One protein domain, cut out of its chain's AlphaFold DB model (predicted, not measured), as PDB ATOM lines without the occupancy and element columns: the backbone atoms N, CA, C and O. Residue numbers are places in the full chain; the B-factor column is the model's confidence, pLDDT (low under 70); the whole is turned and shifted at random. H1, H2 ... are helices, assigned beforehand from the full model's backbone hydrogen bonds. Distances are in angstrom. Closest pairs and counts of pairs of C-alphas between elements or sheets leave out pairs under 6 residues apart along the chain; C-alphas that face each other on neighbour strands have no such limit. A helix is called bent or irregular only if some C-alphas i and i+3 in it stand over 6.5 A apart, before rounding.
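This is residues 296 to 331 and 682 to 774 of the 780 residues of the protein "Non-specific serine/threonine protein kinase" of Cyanothece sp. SIO2G6 (UniProt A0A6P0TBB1). H1, H3 and H4 pack round H5a, the first arm of a bent helix, with H2 near the beginning of that arm; the second arm, H5b, runs out of this body, and its residues 759 to 774 stick out. The printed part has 129 residues with five named helices, H1 to H5 in chain order, and no named strand: all helix. It is loose, with a radius of gyration of the C-alphas of 17.8 A, and spans 67 by 30 by 20 A, the free arm making the length.

H1, residues 296 to 315, begins at C-alpha 296 (222.326, 150.903, 176.642) and measures 28.3 A. H2 is residues 320 to 331. H3, residues 683 to 702, measures 29.5 A, and H4, residues 707 to 730, 34.8 A. H5, residues 737 to 774, was assigned as one helix by its hydrogen bonds but is bent: C-alphas 745 and 748 are 6.8 A apart. Its arms are H5a, residues 737 to 745, and H5b, residues 748 to 774, 38.2 A long, ending at C-alpha 774 (227.495, 173.064, 196.607).

H1 and H3 touch, closest at the C-alphas of Gly 303 and Met 695, 5.3 A. H2 touches H5a with residues 322 to 326 alone, closest at the C-alphas of Glu 323 and Val 738, 5.9 A. H4 and H5a form a helical hairpin, a shallow tilt of 11 degrees, closest at the C-alphas of Thr 718 and Ala 741, 5.5 A. H1 and H4 are apart. Every O i to N i+4 pair is within hydrogen-bond range in H1, H2, H4, H5a and H5b; in H3, 14 of 16 are.

Without residues 759 to 774 the body spans 42 by 27 by 20 A. Residues 332 to 681 are not printed; C-alphas 331 and 682 are 20.2 A apart across this cut. Of the links printed whole, none is long. Residue 705 and residues 753 to 774 have pLDDT under 70.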
ATOM      1  N   LEU A 296     222.947 151.845 177.573       79.19
ATOM      2  CA  LEU A 296     222.326 150.903 176.642       79.19
ATOM      3  C   LEU A 296     220.882 151.280 176.245       79.19
ATOM      4  O   LEU A 296     220.589 151.230 175.052       79.19
ATOM      5  N   PRO A 297     219.990 151.732 177.156       84.56
ATOM      6  CA  PRO A 297     218.648 152.164 176.758       84.56
ATOM      7  C   PRO A 297     218.665 153.330 175.762       84.56
ATOM      8  O   PRO A 297     217.887 153.341 174.815       84.56
ATOM      9  N   TRP A 298     219.579 154.290 175.930       81.25
ATOM     10  CA  TRP A 298     219.707 155.429 175.016       81.25
ATOM     11  C   TRP A 298     220.252 155.014 173.653       81.25
ATOM     12  O   TRP A 298     219.793 155.522 172.634       81.25
ATOM     13  N   VAL A 299     221.189 154.066 173.632       82.75
ATOM     14  CA  VAL A 299     221.726 153.477 172.399       82.75
ATOM     15  C   VAL A 299     220.627 152.747 171.620       82.75
ATOM     16  O   VAL A 299     220.517 152.926 170.408       82.75
ATOM     17  N   LEU A 300     219.763 151.994 172.309       86.44
ATOM     18  CA  LEU A 300     218.618 151.314 171.695       86.44
ATOM     19  C   LEU A 300     217.567 152.299 171.166       86.44
ATOM     20  O   LEU A 300     217.093 152.130 170.046       86.44
ATOM     21  N   VAL A 301     217.237 153.350 171.929       87.19
ATOM     22  CA  VAL A 301     216.316 154.411 171.477       87.19
ATOM     23  C   VAL A 301     216.860 155.107 170.233       87.19
ATOM     24  O   VAL A 301     216.125 155.297 169.267       87.19
ATOM     25  N   LEU A 302     218.148 155.457 170.229       84.69
ATOM     26  CA  LEU A 302     218.781 156.097 169.081       84.69
ATOM     27  C   LEU A 302     218.771 155.178 167.854       84.69
ATOM     28  O   LEU A 302     218.445 155.642 166.764       84.69
ATOM     29  N   GLY A 303     219.051 153.883 168.035       86.56
ATOM     30  CA  GLY A 303     218.912 152.893 166.968       86.56
ATOM     31  C   GLY A 303     217.485 152.843 166.414       86.56
ATOM     32  O   GLY A 303     217.268 153.027 165.216       86.56
ATOM     33  N   GLY A 304     216.486 152.728 167.292       90.88
ATOM     34  CA  GLY A 304     215.076 152.758 166.900       90.88
ATOM     35  C   GLY A 304     214.695 154.004 166.089       90.88
ATOM     36  O   GLY A 304     213.997 153.883 165.085       90.88
ATOM     37  N   LEU A 305     215.201 155.186 166.461       90.75
ATOM     38  CA  LEU A 305     214.959 156.435 165.725       90.75
ATOM     39  C   LEU A 305     215.593 156.437 164.329       90.75
ATOM     40  O   LEU A 305     214.945 156.862 163.374       90.75
ATOM     41  N   VAL A 306     216.831 155.953 164.190       90.94
ATOM     42  CA  VAL A 306     217.513 155.872 162.885       90.94
ATOM     43  C   VAL A 306     216.802 154.888 161.963       90.94
ATOM     44  O   VAL A 306     216.543 155.208 160.802       90.94
ATOM     45  N   SER A 307     216.440 153.711 162.476       93.19
ATOM     46  CA  SER A 307     215.658 152.742 161.707       93.19
ATOM     47  C   SER A 307     214.289 153.307 161.336       93.19
ATOM     48  O   SER A 307     213.900 153.225 160.176       93.19
ATOM     49  N   GLY A 308     213.589 153.948 162.277       94.50
ATOM     50  CA  GLY A 308     212.301 154.595 162.026       94.50
ATOM     51  C   GLY A 308     212.372 155.684 160.952       94.50
ATOM     52  O   GLY A 308     211.485 155.760 160.104       94.50
ATOM     53  N   PHE A 309     213.449 156.476 160.927       94.56
ATOM     54  CA  PHE A 309     213.689 157.466 159.877       94.56
ATOM     55  C   PHE A 309     213.786 156.811 158.494       94.56
ATOM     56  O   PHE A 309     213.061 157.207 157.583       94.56
ATOM     57  N   TRP A 310     214.624 155.782 158.337       94.88
ATOM     58  CA  TRP A 310     214.791 155.105 157.045       94.88
ATOM     59  C   TRP A 310     213.562 154.306 156.616       94.88
ATOM     60  O   TRP A 310     213.267 154.256 155.425       94.88
ATOM     61  N   ILE A 311     212.796 153.758 157.565       94.75
ATOM     62  CA  ILE A 311     211.467 153.198 157.286       94.75
ATOM     63  C   ILE A 311     210.550 154.288 156.728       94.75
ATOM     64  O   ILE A 311     209.907 154.071 155.708       94.75
ATOM     65  N   GLY A 312     210.526 155.478 157.338       94.44
ATOM     66  CA  GLY A 312     209.762 156.618 156.828       94.44
ATOM     67  C   GLY A 312     210.169 157.018 155.406       94.44
ATOM     68  O   GLY A 312     209.310 157.162 154.543       94.44
ATOM     69  N   VAL A 313     211.475 157.127 155.136       95.25
ATOM     70  CA  VAL A 313     212.012 157.422 153.792       95.25
ATOM     71  C   VAL A 313     211.599 156.350 152.779       95.25
ATOM     72  O   VAL A 313     211.176 156.688 151.672       95.25
ATOM     73  N   ARG A 314     211.668 155.068 153.163       93.69
ATOM     74  CA  ARG A 314     211.210 153.948 152.332       93.69
ATOM     75  C   ARG A 314     209.719 154.062 152.023       93.69
ATOM     76  O   ARG A 314     209.354 154.025 150.857       93.69
ATOM     77  N   LEU A 315     208.876 154.295 153.032       92.44
ATOM     78  CA  LEU A 315     207.420 154.426 152.877       92.44
ATOM     79  C   LEU A 315     207.001 155.609 151.985       92.44
ATOM     80  O   LEU A 315     205.894 155.607 151.446       92.44
ATOM     81  N   LEU A 316     207.855 156.617 151.816       93.62
ATOM     82  CA  LEU A 316     207.618 157.726 150.889       93.62
ATOM     83  C   LEU A 316     207.945 157.383 149.423       93.62
ATOM     84  O   LEU A 316     207.749 158.232 148.559       93.62
ATOM     85  N   GLY A 317     208.450 156.181 149.120       91.12
ATOM     86  CA  GLY A 317     208.833 155.794 147.755       91.12
ATOM     87  C   GLY A 317     210.235 156.236 147.340       91.12
ATOM     88  O   GLY A 317     210.680 155.897 146.248       91.12
ATOM     89  N   LEU A 318     210.972 156.945 148.200       92.94
ATOM     90  CA  LEU A 318     212.267 157.534 147.836       92.94
ATOM     91  C   LEU A 318     213.365 156.488 147.588       92.94
ATOM     92  O   LEU A 318     214.324 156.772 146.875       92.94
ATOM     93  N   LEU A 319     213.234 155.289 148.167       93.62
ATOM     94  CA  LEU A 319     214.182 154.184 147.971       93.62
ATOM     95  C   LEU A 319     213.763 153.196 146.878       93.62
ATOM     96  O   LEU A 319     214.600 152.405 146.448       93.62
ATOM     97  N   GLN A 320     212.519 153.272 146.386       92.88
ATOM     98  CA  GLN A 320     211.967 152.322 145.415       92.88
ATOM     99  C   GLN A 320     212.847 152.159 144.161       92.88
ATOM    100  O   GLN A 320     213.116 151.017 143.797       92.88
ATOM    101  N   PRO A 321     213.383 153.222 143.520       91.38
ATOM    102  CA  PRO A 321     214.231 153.048 142.337       91.38
ATOM    103  C   PRO A 321     215.483 152.205 142.612       91.38
ATOM    104  O   PRO A 321     215.852 151.356 141.808       91.38
ATOM    105  N   ILE A 322     216.115 152.407 143.771       92.81
ATOM    106  CA  ILE A 322     217.337 151.690 144.156       92.81
ATOM    107  C   ILE A 322     216.997 150.257 144.591       92.81
ATOM    108  O   ILE A 322     217.742 149.332 144.277       92.81
ATOM    109  N   GLU A 323     215.867 150.047 145.275       93.69
ATOM    110  CA  GLU A 323     215.366 148.705 145.602       93.69
ATOM    111  C   GLU A 323     215.048 147.895 144.334       93.69
ATOM    112  O   GLU A 323     215.419 146.726 144.265       93.69
ATOM    113  N   LEU A 324     214.462 148.512 143.302       93.19
ATOM    114  CA  LEU A 324     214.222 147.864 142.006       93.19
ATOM    115  C   LEU A 324     215.527 147.547 141.258       93.19
ATOM    116  O   LEU A 324     215.647 146.480 140.667       93.19
ATOM    117  N   MET A 325     216.543 148.413 141.335       92.31
ATOM    118  CA  MET A 325     217.875 148.096 140.795       92.31
ATOM    119  C   MET A 325     218.519 146.905 141.513       92.31
ATOM    120  O   MET A 325     219.156 146.066 140.876       92.31
ATOM    121  N   ALA A 326     218.364 146.834 142.837       95.00
ATOM    122  CA  ALA A 326     218.838 145.696 143.612       95.00
ATOM    123  C   ALA A 326     218.079 144.421 143.230       95.00
ATOM    124  O   ALA A 326     218.718 143.395 143.037       95.00
ATOM    125  N   PHE A 327     216.759 144.498 143.042       95.00
ATOM    126  CA  PHE A 327     215.953 143.389 142.531       95.00
ATOM    127  C   PHE A 327     216.473 142.881 141.181       95.00
ATOM    128  O   PHE A 327     216.735 141.688 141.050       95.00
ATOM    129  N   ASP A 328     216.717 143.772 140.216       94.38
ATOM    130  CA  ASP A 328     217.223 143.378 138.895       94.38
ATOM    131  C   ASP A 328     218.599 142.711 138.982       94.38
ATOM    132  O   ASP A 328     218.862 141.697 138.337       94.38
ATOM    133  N   TRP A 329     219.491 143.260 139.809       95.00
ATOM    134  CA  TRP A 329     220.804 142.666 140.051       95.00
ATOM    135  C   TRP A 329     220.698 141.281 140.703       95.00
ATOM    136  O   TRP A 329     221.394 140.352 140.295       95.00
ATOM    137  N   MET A 330     219.803 141.122 141.680       96.06
ATOM    138  CA  MET A 330     219.564 139.846 142.354       96.06
ATOM    139  C   MET A 330     218.962 138.817 141.395       96.06
ATOM    140  O   MET A 330     219.379 137.659 141.427       96.06
ATOM    141  N   MET A 331     218.080 139.232 140.482       95.19
ATOM    142  CA  MET A 331     217.553 138.366 139.426       95.19
ATOM    143  C   MET A 331     218.648 137.831 138.501       95.19
ATOM    144  O   MET A 331     218.726 136.622 138.306       95.19
ATOM    145  N   SER A 682     205.172 140.257 154.028       88.44
ATOM    146  CA  SER A 682     204.160 141.291 154.268       88.44
ATOM    147  C   SER A 682     204.845 142.645 154.493       88.44
ATOM    148  O   SER A 682     205.983 142.675 154.974       88.44
ATOM    149  N   PRO A 683     204.162 143.779 154.251       87.00
ATOM    150  CA  PRO A 683     204.736 145.099 154.523       87.00
ATOM    151  C   PRO A 683     205.223 145.267 155.975       87.00
ATOM    152  O   PRO A 683     206.230 145.925 156.237       87.00
ATOM    153  N   SER A 684     204.536 144.644 156.939       89.19
ATOM    154  CA  SER A 684     204.921 144.692 158.353       89.19
ATOM    155  C   SER A 684     206.141 143.827 158.673       89.19
ATOM    156  O   SER A 684     206.918 144.204 159.554       89.19
ATOM    157  N   HIS A 685     206.351 142.713 157.959       89.75
ATOM    158  CA  HIS A 685     207.556 141.890 158.108       89.75
ATOM    159  C   HIS A 685     208.816 142.676 157.732       89.75
ATOM    160  O   HIS A 685     209.762 142.698 158.522       89.75
ATOM    161  N   ASP A 686     208.802 143.393 156.606       90.25
ATOM    162  CA  ASP A 686     209.926 144.237 156.176       90.25
ATOM    163  C   ASP A 686     210.270 145.302 157.227       90.25
ATOM    164  O   ASP A 686     211.423 145.441 157.647       90.25
ATOM    165  N   MET A 687     209.256 146.039 157.696       91.06
ATOM    166  CA  MET A 687     209.432 147.095 158.699       91.06
ATOM    167  C   MET A 687     209.953 146.537 160.029       91.06
ATOM    168  O   MET A 687     210.848 147.122 160.647       91.06
ATOM    169  N   GLY A 688     209.406 145.398 160.467       92.31
ATOM    170  CA  GLY A 688     209.836 144.706 161.677       92.31
ATOM    171  C   GLY A 688     211.293 144.257 161.592       92.31
ATOM    172  O   GLY A 688     212.068 144.519 162.512       92.31
ATOM    173  N   LEU A 689     211.695 143.660 160.466       91.19
ATOM    174  CA  LEU A 689     213.072 143.228 160.235       91.19
ATOM    175  C   LEU A 689     214.049 144.410 160.264       91.19
ATOM    176  O   LEU A 689     215.065 144.348 160.957       91.19
ATOM    177  N   MET A 690     213.718 145.516 159.591       92.31
ATOM    178  CA  MET A 690     214.540 146.734 159.593       92.31
ATOM    179  C   MET A 690     214.727 147.327 161.002       92.31
ATOM    180  O   MET A 690     215.817 147.801 161.345       92.31
ATOM    181  N   LEU A 691     213.683 147.291 161.840       92.69
ATOM    182  CA  LEU A 691     213.772 147.700 163.245       92.69
ATOM    183  C   LEU A 691     214.671 146.759 164.048       92.69
ATOM    184  O   LEU A 691     215.555 147.233 164.759       92.69
ATOM    185  N   ILE A 692     214.468 145.443 163.926       91.19
ATOM    186  CA  ILE A 692     215.239 144.425 164.656       91.19
ATOM    187  C   ILE A 692     216.725 144.530 164.315       91.19
ATOM    188  O   ILE A 692     217.554 144.615 165.223       91.19
ATOM    189  N   VAL A 693     217.060 144.580 163.022       88.44
ATOM    190  CA  VAL A 693     218.442 144.705 162.539       88.44
ATOM    191  C   VAL A 693     219.085 145.965 163.114       88.44
ATOM    192  O   VAL A 693     220.145 145.889 163.732       88.44
ATOM    193  N   GLY A 694     218.415 147.114 163.016       86.19
ATOM    194  CA  GLY A 694     218.937 148.353 163.582       86.19
ATOM    195  C   GLY A 694     219.156 148.306 165.100       86.19
ATOM    196  O   GLY A 694     220.233 148.656 165.593       86.19
ATOM    197  N   MET A 695     218.174 147.802 165.852       87.56
ATOM    198  CA  MET A 695     218.280 147.671 167.311       87.56
ATOM    199  C   MET A 695     219.371 146.684 167.747       87.56
ATOM    200  O   MET A 695     219.958 146.879 168.808       87.56
ATOM    201  N   ALA A 696     219.677 145.660 166.946       87.12
ATOM    202  CA  ALA A 696     220.761 144.716 167.222       87.12
ATOM    203  C   ALA A 696     222.154 145.307 166.931       87.12
ATOM    204  O   ALA A 696     223.116 145.030 167.653       87.12
ATOM    205  N   ILE A 697     222.270 146.150 165.901       85.81
ATOM    206  CA  ILE A 697     223.544 146.749 165.473       85.81
ATOM    207  C   ILE A 697     223.991 147.868 166.407       85.81
ATOM    208  O   ILE A 697     225.187 147.992 166.681       85.81
ATOM    209  N   ALA A 698     223.053 148.672 166.918       83.56
ATOM    210  CA  ALA A 698     223.370 149.817 167.776       83.56
ATOM    211  C   ALA A 698     224.264 149.445 168.978       83.56
ATOM    212  O   ALA A 698     225.320 150.062 169.151       83.56
ATOM    213  N   PRO A 699     223.912 148.421 169.783       82.50
ATOM    214  CA  PRO A 699     224.754 147.957 170.880       82.50
ATOM    215  C   PRO A 699     226.104 147.426 170.400       82.50
ATOM    216  O   PRO A 699     227.125 147.752 171.001       82.50
ATOM    217  N   LEU A 700     226.123 146.646 169.313       80.62
ATOM    218  CA  LEU A 700     227.346 146.046 168.773       80.62
ATOM    219  C   LEU A 700     228.362 147.119 168.358       80.62
ATOM    220  O   LEU A 700     229.540 147.015 168.692       80.62
ATOM    221  N   MET A 701     227.903 148.177 167.687       78.56
ATOM    222  CA  MET A 701     228.750 149.308 167.303       78.56
ATOM    223  C   MET A 701     229.187 150.142 168.509       78.56
ATOM    224  O   MET A 701     230.344 150.541 168.580       78.56
ATOM    225  N   TRP A 702     228.313 150.341 169.500       77.88
ATOM    226  CA  TRP A 702     228.646 151.075 170.727       77.88
ATOM    227  C   TRP A 702     229.743 150.401 171.577       77.88
ATOM    228  O   TRP A 702     230.483 151.088 172.287       77.88
ATOM    229  N   LEU A 703     229.896 149.071 171.496       73.81
ATOM    230  CA  LEU A 703     230.949 148.339 172.221       73.81
ATOM    231  C   LEU A 703     232.368 148.741 171.789       73.81
ATOM    232  O   LEU A 703     233.305 148.652 172.588       73.81
ATOM    233  N   PHE A 704     232.544 149.210 170.552       72.62
ATOM    234  CA  PHE A 704     233.845 149.588 170.014       72.62
ATOM    235  C   PHE A 704     233.980 151.112 169.976       72.62
ATOM    236  O   PHE A 704     233.058 151.825 169.620       72.62
ATOM    237  N   ARG A 705     235.146 151.649 170.356       69.69
ATOM    238  CA  ARG A 705     235.373 153.113 170.432       69.69
ATOM    239  C   ARG A 705     236.294 153.671 169.353       69.69
ATOM    240  O   ARG A 705     236.507 154.877 169.290       69.69
ATOM    241  N   GLN A 706     236.874 152.805 168.528       75.88
ATOM    242  CA  GLN A 706     237.870 153.197 167.533       75.88
ATOM    243  C   GLN A 706     237.214 153.321 166.157       75.88
ATOM    244  O   GLN A 706     236.491 152.422 165.733       75.88
ATOM    245  N   LEU A 707     237.470 154.429 165.457       78.69
ATOM    246  CA  LEU A 707     236.813 154.748 164.183       78.69
ATOM    247  C   LEU A 707     237.061 153.680 163.104       78.69
ATOM    248  O   LEU A 707     236.134 153.290 162.407       78.69
ATOM    249  N   TRP A 708     238.286 153.160 163.000       81.31
ATOM    250  CA  TRP A 708     238.621 152.141 162.000       81.31
ATOM    251  C   TRP A 708     237.887 150.810 162.236       81.31
ATOM    252  O   TRP A 708     237.509 150.156 161.270       81.31
ATOM    253  N   ILE A 709     237.607 150.447 163.497       84.25
ATOM    254  CA  ILE A 709     236.804 149.256 163.825       84.25
ATOM    255  C   ILE A 709     235.370 149.439 163.332       84.25
ATOM    256  O   ILE A 709     234.803 148.503 162.785       84.25
ATOM    257  N   HIS A 710     234.800 150.642 163.464       83.00
ATOM    258  CA  HIS A 710     233.464 150.920 162.935       83.00
ATOM    259  C   HIS A 710     233.428 150.794 161.415       83.00
ATOM    260  O   HIS A 710     232.522 150.165 160.894       83.00
ATOM    261  N   ILE A 711     234.427 151.337 160.710       86.25
ATOM    262  CA  ILE A 711     234.501 151.236 159.244       86.25
ATOM    263  C   ILE A 711     234.554 149.765 158.809       86.25
ATOM    264  O   ILE A 711     233.766 149.352 157.960       86.25
ATOM    265  N   LEU A 712     235.435 148.963 159.419       89.81
ATOM    266  CA  LEU A 712     235.546 147.534 159.109       89.81
ATOM    267  C   LEU A 712     234.274 146.758 159.472       89.81
ATOM    268  O   LEU A 712     233.832 145.922 158.688       89.81
ATOM    269  N   ALA A 713     233.671 147.042 160.628       88.44
ATOM    270  CA  ALA A 713     232.438 146.395 161.065       88.44
ATOM    271  C   ALA A 713     231.258 146.742 160.150       88.44
ATOM    272  O   ALA A 713     230.499 145.851 159.782       88.44
ATOM    273  N   THR A 714     231.122 148.004 159.737       89.81
ATOM    274  CA  THR A 714     230.103 148.445 158.777       89.81
ATOM    275  C   THR A 714     230.282 147.764 157.431       89.81
ATOM    276  O   THR A 714     229.306 147.245 156.894       89.81
ATOM    277  N   LEU A 715     231.510 147.725 156.901       91.94
ATOM    278  CA  LEU A 715     231.794 147.050 155.637       91.94
ATOM    279  C   LEU A 715     231.449 145.559 155.735       91.94
ATOM    280  O   LEU A 715     230.642 145.070 154.952       91.94
ATOM    281  N   GLY A 716     231.984 144.869 156.746       93.06
ATOM    282  CA  GLY A 716     231.749 143.441 156.950       93.06
ATOM    283  C   GLY A 716     230.272 143.104 157.144       93.06
ATOM    284  O   GLY A 716     229.765 142.185 156.507       93.06
ATOM    285  N   LEU A 717     229.552 143.871 157.967       92.00
ATOM    286  CA  LEU A 717     228.136 143.626 158.226       92.00
ATOM    287  C   LEU A 717     227.266 143.904 156.997       92.00
ATOM    288  O   LEU A 717     226.340 143.139 156.733       92.00
ATOM    289  N   THR A 718     227.568 144.959 156.237       92.56
ATOM    290  CA  THR A 718     226.859 145.246 154.982       92.56
ATOM    291  C   THR A 718     227.074 144.108 153.988       92.56
ATOM    292  O   THR A 718     226.099 143.570 153.479       92.56
ATOM    293  N   THR A 719     228.321 143.660 153.790       94.38
ATOM    294  CA  THR A 719     228.640 142.529 152.906       94.38
ATOM    295  C   THR A 719     227.919 141.249 153.328       94.38
ATOM    296  O   THR A 719     227.278 140.614 152.496       94.38
ATOM    297  N   VAL A 720     227.967 140.888 154.616       94.69
ATOM    298  CA  VAL A 720     227.262 139.703 155.136       94.69
ATOM    299  C   VAL A 720     225.755 139.830 154.927       94.69
ATOM    300  O   VAL A 720     225.130 138.885 154.460       94.69
ATOM    301  N   THR A 721     225.174 140.996 155.216       92.69
ATOM    302  CA  THR A 721     223.733 141.234 155.042       92.69
ATOM    303  C   THR A 721     223.328 141.092 153.580       92.69
ATOM    304  O   THR A 721     222.351 140.408 153.289       92.69
ATOM    305  N   THR A 722     224.097 141.669 152.654       94.12
ATOM    306  CA  THR A 722     223.859 141.529 151.213       94.12
ATOM    307  C   THR A 722     223.948 140.072 150.766       94.12
ATOM    308  O   THR A 722     223.047 139.617 150.073       94.12
ATOM    309  N   ILE A 723     224.967 139.319 151.200       95.94
ATOM    310  CA  ILE A 723     225.114 137.891 150.861       95.94
ATOM    311  C   ILE A 723     223.941 137.067 151.405       95.94
ATOM    312  O   ILE A 723     223.396 136.230 150.690       95.94
ATOM    313  N   VAL A 724     223.521 137.312 152.649       95.38
ATOM    314  CA  VAL A 724     222.376 136.615 153.256       95.38
ATOM    315  C   VAL A 724     221.086 136.936 152.504       95.38
ATOM    316  O   VAL A 724     220.334 136.021 152.181       95.38
ATOM    317  N   CYS A 725     220.844 138.208 152.172       95.06
ATOM    318  CA  CYS A 725     219.673 138.602 151.385       95.06
ATOM    319  C   CYS A 725     219.691 137.973 149.989       95.06
ATOM    320  O   CYS A 725     218.655 137.514 149.524       95.06
ATOM    321  N   LEU A 726     220.861 137.912 149.348       96.00
ATOM    322  CA  LEU A 726     221.041 137.272 148.047       96.00
ATOM    323  C   LEU A 726     220.700 135.782 148.100       96.00
ATOM    324  O   LEU A 726     219.937 135.286 147.280       96.00
ATOM    325  N   HIS A 727     221.223 135.080 149.105       96.44
ATOM    326  CA  HIS A 727     220.971 133.656 149.279       96.44
ATOM    327  C   HIS A 727     219.491 133.358 149.555       96.44
ATOM    328  O   HIS A 727     218.938 132.423 148.987       96.44
ATOM    329  N   ILE A 728     218.835 134.172 150.390       96.00
ATOM    330  CA  ILE A 728     217.395 134.049 150.673       96.00
ATOM    331  C   ILE A 728     216.563 134.349 149.417       96.00
ATOM    332  O   ILE A 728     215.575 133.668 149.155       96.00
ATOM    333  N   PHE A 729     217.002 135.293 148.586       96.06
ATOM    334  CA  PHE A 729     216.357 135.580 147.307       96.06
ATOM    335  C   PHE A 729     216.466 134.439 146.302       96.06
ATOM    336  O   PHE A 729     215.507 134.170 145.585       96.06
ATOM    337  N   TRP A 730     217.582 133.708 146.279       94.75
ATOM    338  CA  TRP A 730     217.689 132.486 145.474       94.75
ATOM    339  C   TRP A 730     216.707 131.392 145.914       94.75
ATOM    340  O   TRP A 730     216.352 130.547 145.101       94.75
ATOM    341  N   GLN A 731     216.220 131.447 147.158       94.31
ATOM    342  CA  GLN A 731     215.124 130.614 147.672       94.31
ATOM    343  C   GLN A 731     213.737 131.241 147.416       94.31
ATOM    344  O   GLN A 731     212.772 130.935 148.114       94.31
ATOM    345  N   SER A 732     213.640 132.149 146.441       93.94
ATOM    346  CA  SER A 732     212.428 132.873 146.046       93.94
ATOM    347  C   SER A 732     211.792 133.717 147.157       93.94
ATOM    348  O   SER A 732     210.575 133.889 147.180       93.94
ATOM    349  N   TYR A 733     212.592 134.275 148.071       94.75
ATOM    350  CA  TYR A 733     212.096 135.170 149.118       94.75
ATOM    351  C   TYR A 733     212.807 136.529 149.090       94.75
ATOM    352  O   TYR A 733     214.026 136.628 149.221       94.75
ATOM    353  N   TRP A 734     212.047 137.610 148.941       94.12
ATOM    354  CA  TRP A 734     212.587 138.967 148.911       94.12
ATOM    355  C   TRP A 734     212.843 139.513 150.315       94.12
ATOM    356  O   TRP A 734     212.017 139.383 151.217       94.12
ATOM    357  N   LEU A 735     213.977 140.196 150.477       94.69
ATOM    358  CA  LEU A 735     214.294 140.988 151.659       94.69
ATOM    359  C   LEU A 735     214.743 142.394 151.249       94.69
ATOM    360  O   LEU A 735     215.447 142.540 150.246       94.69
ATOM    361  N   PRO A 736     214.423 143.434 152.042       93.56
ATOM    362  CA  PRO A 736     214.708 144.824 151.698       93.56
ATOM    363  C   PRO A 736     216.195 145.171 151.926       93.56
ATOM    364  O   PRO A 736     216.567 145.883 152.862       93.56
ATOM    365  N   VAL A 737     217.075 144.634 151.075       94.88
ATOM    366  CA  VAL A 737     218.541 144.692 151.228       94.88
ATOM    367  C   VAL A 737     219.089 146.121 151.235       94.88
ATOM    368  O   VAL A 737     219.948 146.449 152.053       94.88
ATOM    369  N   VAL A 738     218.565 146.993 150.371       94.94
ATOM    370  CA  VAL A 738     219.011 148.389 150.232       94.94
ATOM    371  C   VAL A 738     218.771 149.191 151.511       94.94
ATOM    372  O   VAL A 738     219.738 149.720 152.066       94.94
ATOM    373  N   PRO A 739     217.537 149.292 152.037       94.06
ATOM    374  CA  PRO A 739     217.318 150.056 153.256       94.06
ATOM    375  C   PRO A 739     218.009 149.420 154.474       94.06
ATOM    376  O   PRO A 739     218.469 150.158 155.344       94.06
ATOM    377  N   MET A 740     218.181 148.090 154.527       93.25
ATOM    378  CA  MET A 740     218.994 147.447 155.573       93.25
ATOM    379  C   MET A 740     220.474 147.856 155.502       93.25
ATOM    380  O   MET A 740     221.064 148.198 156.529       93.25
ATOM    381  N   ALA A 741     221.067 147.892 154.306       93.69
ATOM    382  CA  ALA A 741     222.438 148.361 154.103       93.69
ATOM    383  C   ALA A 741     222.605 149.838 154.502       93.69
ATOM    384  O   ALA A 741     223.550 150.191 155.210       93.69
ATOM    385  N   ILE A 742     221.658 150.700 154.120       93.62
ATOM    386  CA  ILE A 742     221.672 152.123 154.486       93.62
ATOM    387  C   ILE A 742     221.586 152.306 156.009       93.62
ATOM    388  O   ILE A 742     222.330 153.111 156.580       93.62
ATOM    389  N   ILE A 743     220.723 151.536 156.682       92.19
ATOM    390  CA  ILE A 743     220.647 151.497 158.147       92.19
ATOM    391  C   ILE A 743     222.036 151.166 158.704       92.19
ATOM    392  O   ILE A 743     222.598 152.001 159.407       92.19
ATOM    393  N   ILE A 744     222.655 150.048 158.313       91.62
ATOM    394  CA  ILE A 744     223.994 149.645 158.791       91.62
ATOM    395  C   ILE A 744     225.043 150.759 158.611       91.62
ATOM    396  O   ILE A 744     225.829 151.032 159.523       91.62
ATOM    397  N   VAL A 745     225.051 151.429 157.455       90.62
ATOM    398  CA  VAL A 745     226.018 152.492 157.127       90.62
ATOM    399  C   VAL A 745     225.772 153.780 157.918       90.62
ATOM    400  O   VAL A 745     226.722 154.488 158.255       90.62
ATOM    401  N   SER A 746     224.520 154.093 158.250       88.75
ATOM    402  CA  SER A 746     224.168 155.330 158.964       88.75
ATOM    403  C   SER A 746     224.491 155.297 160.467       88.75
ATOM    404  O   SER A 746     224.751 156.341 161.071       88.75
ATOM    405  N   TYR A 747     224.544 154.110 161.079       83.50
ATOM    406  CA  TYR A 747     224.695 153.949 162.532       83.50
ATOM    407  C   TYR A 747     226.017 154.457 163.126       83.50
ATOM    408  O   TYR A 747     225.959 155.144 164.150       83.50
ATOM    409  N   PRO A 748     227.202 154.197 162.535       78.88
ATOM    410  CA  PRO A 748     228.463 154.715 163.061       78.88
ATOM    411  C   PRO A 748     228.465 156.235 163.186       78.88
ATOM    412  O   PRO A 748     228.980 156.778 164.160       78.88
ATOM    413  N   LEU A 749     227.865 156.923 162.210       74.75
ATOM    414  CA  LEU A 749     227.826 158.380 162.161       74.75
ATOM    415  C   LEU A 749     226.969 158.932 163.305       74.75
ATOM    416  O   LEU A 749     227.387 159.845 164.021       74.75
ATOM    417  N   VAL A 750     225.801 158.321 163.516       75.50
ATOM    418  CA  VAL A 750     224.843 158.719 164.550       75.50
ATOM    419  C   VAL A 750     225.344 158.364 165.950       75.50
ATOM    420  O   VAL A 750     225.227 159.186 166.857       75.50
ATOM    421  N   LEU A 751     225.965 157.197 166.140       71.88
ATOM    422  CA  LEU A 751     226.543 156.795 167.426       71.88
ATOM    423  C   LEU A 751     227.796 157.596 167.777       71.88
ATOM    424  O   LEU A 751     227.972 157.949 168.937       71.88
ATOM    425  N   TRP A 752     228.642 157.941 166.803       70.56
ATOM    426  CA  TRP A 752     229.810 158.791 167.047       70.56
ATOM    427  C   TRP A 752     229.402 160.203 167.490       70.56
ATOM    428  O   TRP A 752     229.951 160.750 168.452       70.56
ATOM    429  N   TRP A 753     228.396 160.783 166.828       66.81
ATOM    430  CA  TRP A 753     227.836 162.077 167.221       66.81
ATOM    431  C   TRP A 753     227.090 161.985 168.561       66.81
ATOM    432  O   TRP A 753     227.267 162.836 169.438       66.81
ATOM    433  N   GLY A 754     226.320 160.909 168.742       66.56
ATOM    434  CA  GLY A 754     225.572 160.592 169.952       66.56
ATOM    435  C   GLY A 754     226.470 160.417 171.170       66.56
ATOM    436  O   GLY A 754     226.210 161.038 172.189       66.56
ATOM    437  N   ASP A 755     227.571 159.671 171.076       65.12
ATOM    438  CA  ASP A 755     228.531 159.460 172.170       65.12
ATOM    439  C   ASP A 755     229.160 160.783 172.632       65.12
ATOM    440  O   ASP A 755     229.269 161.042 173.833       65.12
ATOM    441  N   LYS A 756     229.496 161.686 171.700       64.62
ATOM    442  CA  LYS A 756     229.999 163.027 172.036       64.62
ATOM    443  C   LYS A 756     228.960 163.843 172.816       64.62
ATOM    444  O   LYS A 756     229.299 164.446 173.837       64.62
ATOM    445  N   TYR A 757     227.707 163.835 172.366       64.50
ATOM    446  CA  TYR A 757     226.611 164.561 173.015       64.50
ATOM    447  C   TYR A 757     226.173 163.932 174.338       64.50
ATOM    448  O   TYR A 757     225.968 164.657 175.306       64.50
ATOM    449  N   ILE A 758     226.070 162.605 174.413       61.41
ATOM    450  CA  ILE A 758     225.724 161.853 175.623       61.41
ATOM    451  C   ILE A 758     226.794 162.085 176.685       61.41
ATOM    452  O   ILE A 758     226.453 162.417 177.819       61.41
ATOM    453  N   LYS A 759     228.084 162.027 176.325       59.22
ATOM    454  CA  LYS A 759     229.176 162.383 177.242       59.22
ATOM    455  C   LYS A 759     229.057 163.818 177.726       59.22
ATOM    456  O   LYS A 759     229.138 164.047 178.929       59.22
ATOM    457  N   GLN A 760     228.807 164.771 176.830       59.50
ATOM    458  CA  GLN A 760     228.647 166.177 177.204       59.50
ATOM    459  C   GLN A 760     227.410 166.405 178.091       59.50
ATOM    460  O   GLN A 760     227.467 167.167 179.054       59.50
ATOM    461  N   TYR A 761     226.302 165.716 177.819       59.47
ATOM    462  CA  TYR A 761     225.076 165.780 178.608       59.47
ATOM    463  C   TYR A 761     225.262 165.155 179.992       59.47
ATOM    464  O   TYR A 761     224.913 165.780 180.990       59.47
ATOM    465  N   LEU A 762     225.863 163.965 180.078       56.03
ATOM    466  CA  LEU A 762     226.181 163.299 181.343       56.03
ATOM    467  C   LEU A 762     227.183 164.112 182.169       56.03
ATOM    468  O   LEU A 762     226.997 164.249 183.379       56.03
ATOM    469  N   GLN A 763     228.191 164.711 181.526       54.25
ATOM    470  CA  GLN A 763     229.107 165.663 182.159       54.25
ATOM    471  C   GLN A 763     228.347 166.876 182.703       54.25
ATOM    472  O   GLN A 763     228.512 167.229 183.870       54.25
ATOM    473  N   ASN A 764     227.468 167.479 181.902       54.44
ATOM    474  CA  ASN A 764     226.667 168.626 182.322       54.44
ATOM    475  C   ASN A 764     225.697 168.273 183.450       54.44
ATOM    476  O   ASN A 764     225.538 169.073 184.368       54.44
ATOM    477  N   TYR A 765     225.084 167.090 183.424       57.06
ATOM    478  CA  TYR A 765     224.179 166.608 184.465       57.06
ATOM    479  C   TYR A 765     224.925 166.360 185.781       57.06
ATOM    480  O   TYR A 765     224.502 166.854 186.827       57.06
ATOM    481  N   ALA A 766     226.081 165.688 185.731       52.56
ATOM    482  CA  ALA A 766     226.940 165.478 186.894       52.56
ATOM    483  C   ALA A 766     227.424 166.815 187.484       52.56
ATOM    484  O   ALA A 766     227.285 167.050 188.684       52.56
ATOM    485  N   VAL A 767     227.883 167.748 186.643       49.28
ATOM    486  CA  VAL A 767     228.309 169.092 187.070       49.28
ATOM    487  C   VAL A 767     227.141 169.912 187.628       49.28
ATOM    488  O   VAL A 767     227.325 170.621 188.617       49.28
ATOM    489  N   ARG A 768     225.930 169.816 187.057       50.66
ATOM    490  CA  ARG A 768     224.728 170.477 187.603       50.66
ATOM    491  C   ARG A 768     224.361 169.905 188.962       50.66
ATOM    492  O   ARG A 768     224.150 170.678 189.887       50.66
ATOM    493  N   SER A 769     224.337 168.581 189.098       50.62
ATOM    494  CA  SER A 769     224.050 167.919 190.373       50.62
ATOM    495  C   SER A 769     225.066 168.307 191.457       50.62
ATOM    496  O   SER A 769     224.680 168.616 192.582       50.62
ATOM    497  N   PHE A 770     226.348 168.438 191.093       48.78
ATOM    498  CA  PHE A 770     227.407 168.897 191.990       48.78
ATOM    499  C   PHE A 770     227.293 170.385 192.349       48.78
ATOM    500  O   PHE A 770     227.423 170.753 193.513       48.78
ATOM    501  N   LYS A 771     226.983 171.261 191.381       46.72
ATOM    502  CA  LYS A 771     226.723 172.688 191.650       46.72
ATOM    503  C   LYS A 771     225.501 172.888 192.551       46.72
ATOM    504  O   LYS A 771     225.545 173.746 193.421       46.72
ATOM    505  N   ILE A 772     224.451 172.085 192.379       51.34
ATOM    506  CA  ILE A 772     223.263 172.092 193.249       51.34
ATOM    507  C   ILE A 772     223.620 171.599 194.660       51.34
ATOM    508  O   ILE A 772     223.148 172.163 195.641       51.34
ATOM    509  N   SER A 773     224.501 170.599 194.777       44.94
ATOM    510  CA  SER A 773     225.038 170.121 196.060       44.94
ATOM    511  C   SER A 773     225.898 171.168 196.782       44.94
ATOM    512  O   SER A 773     225.819 171.260 198.003       44.94
ATOM    513  N   LEU A 774     226.682 171.970 196.054       44.31
ATOM    514  CA  LEU A 774     227.495 173.064 196.607       44.31
ATOM    515  C   LEU A 774     226.688 174.322 196.955       44.31
ATOM    516  O   LEU A 774     227.143 175.118 197.771       44.31
TER     517      LEU A 774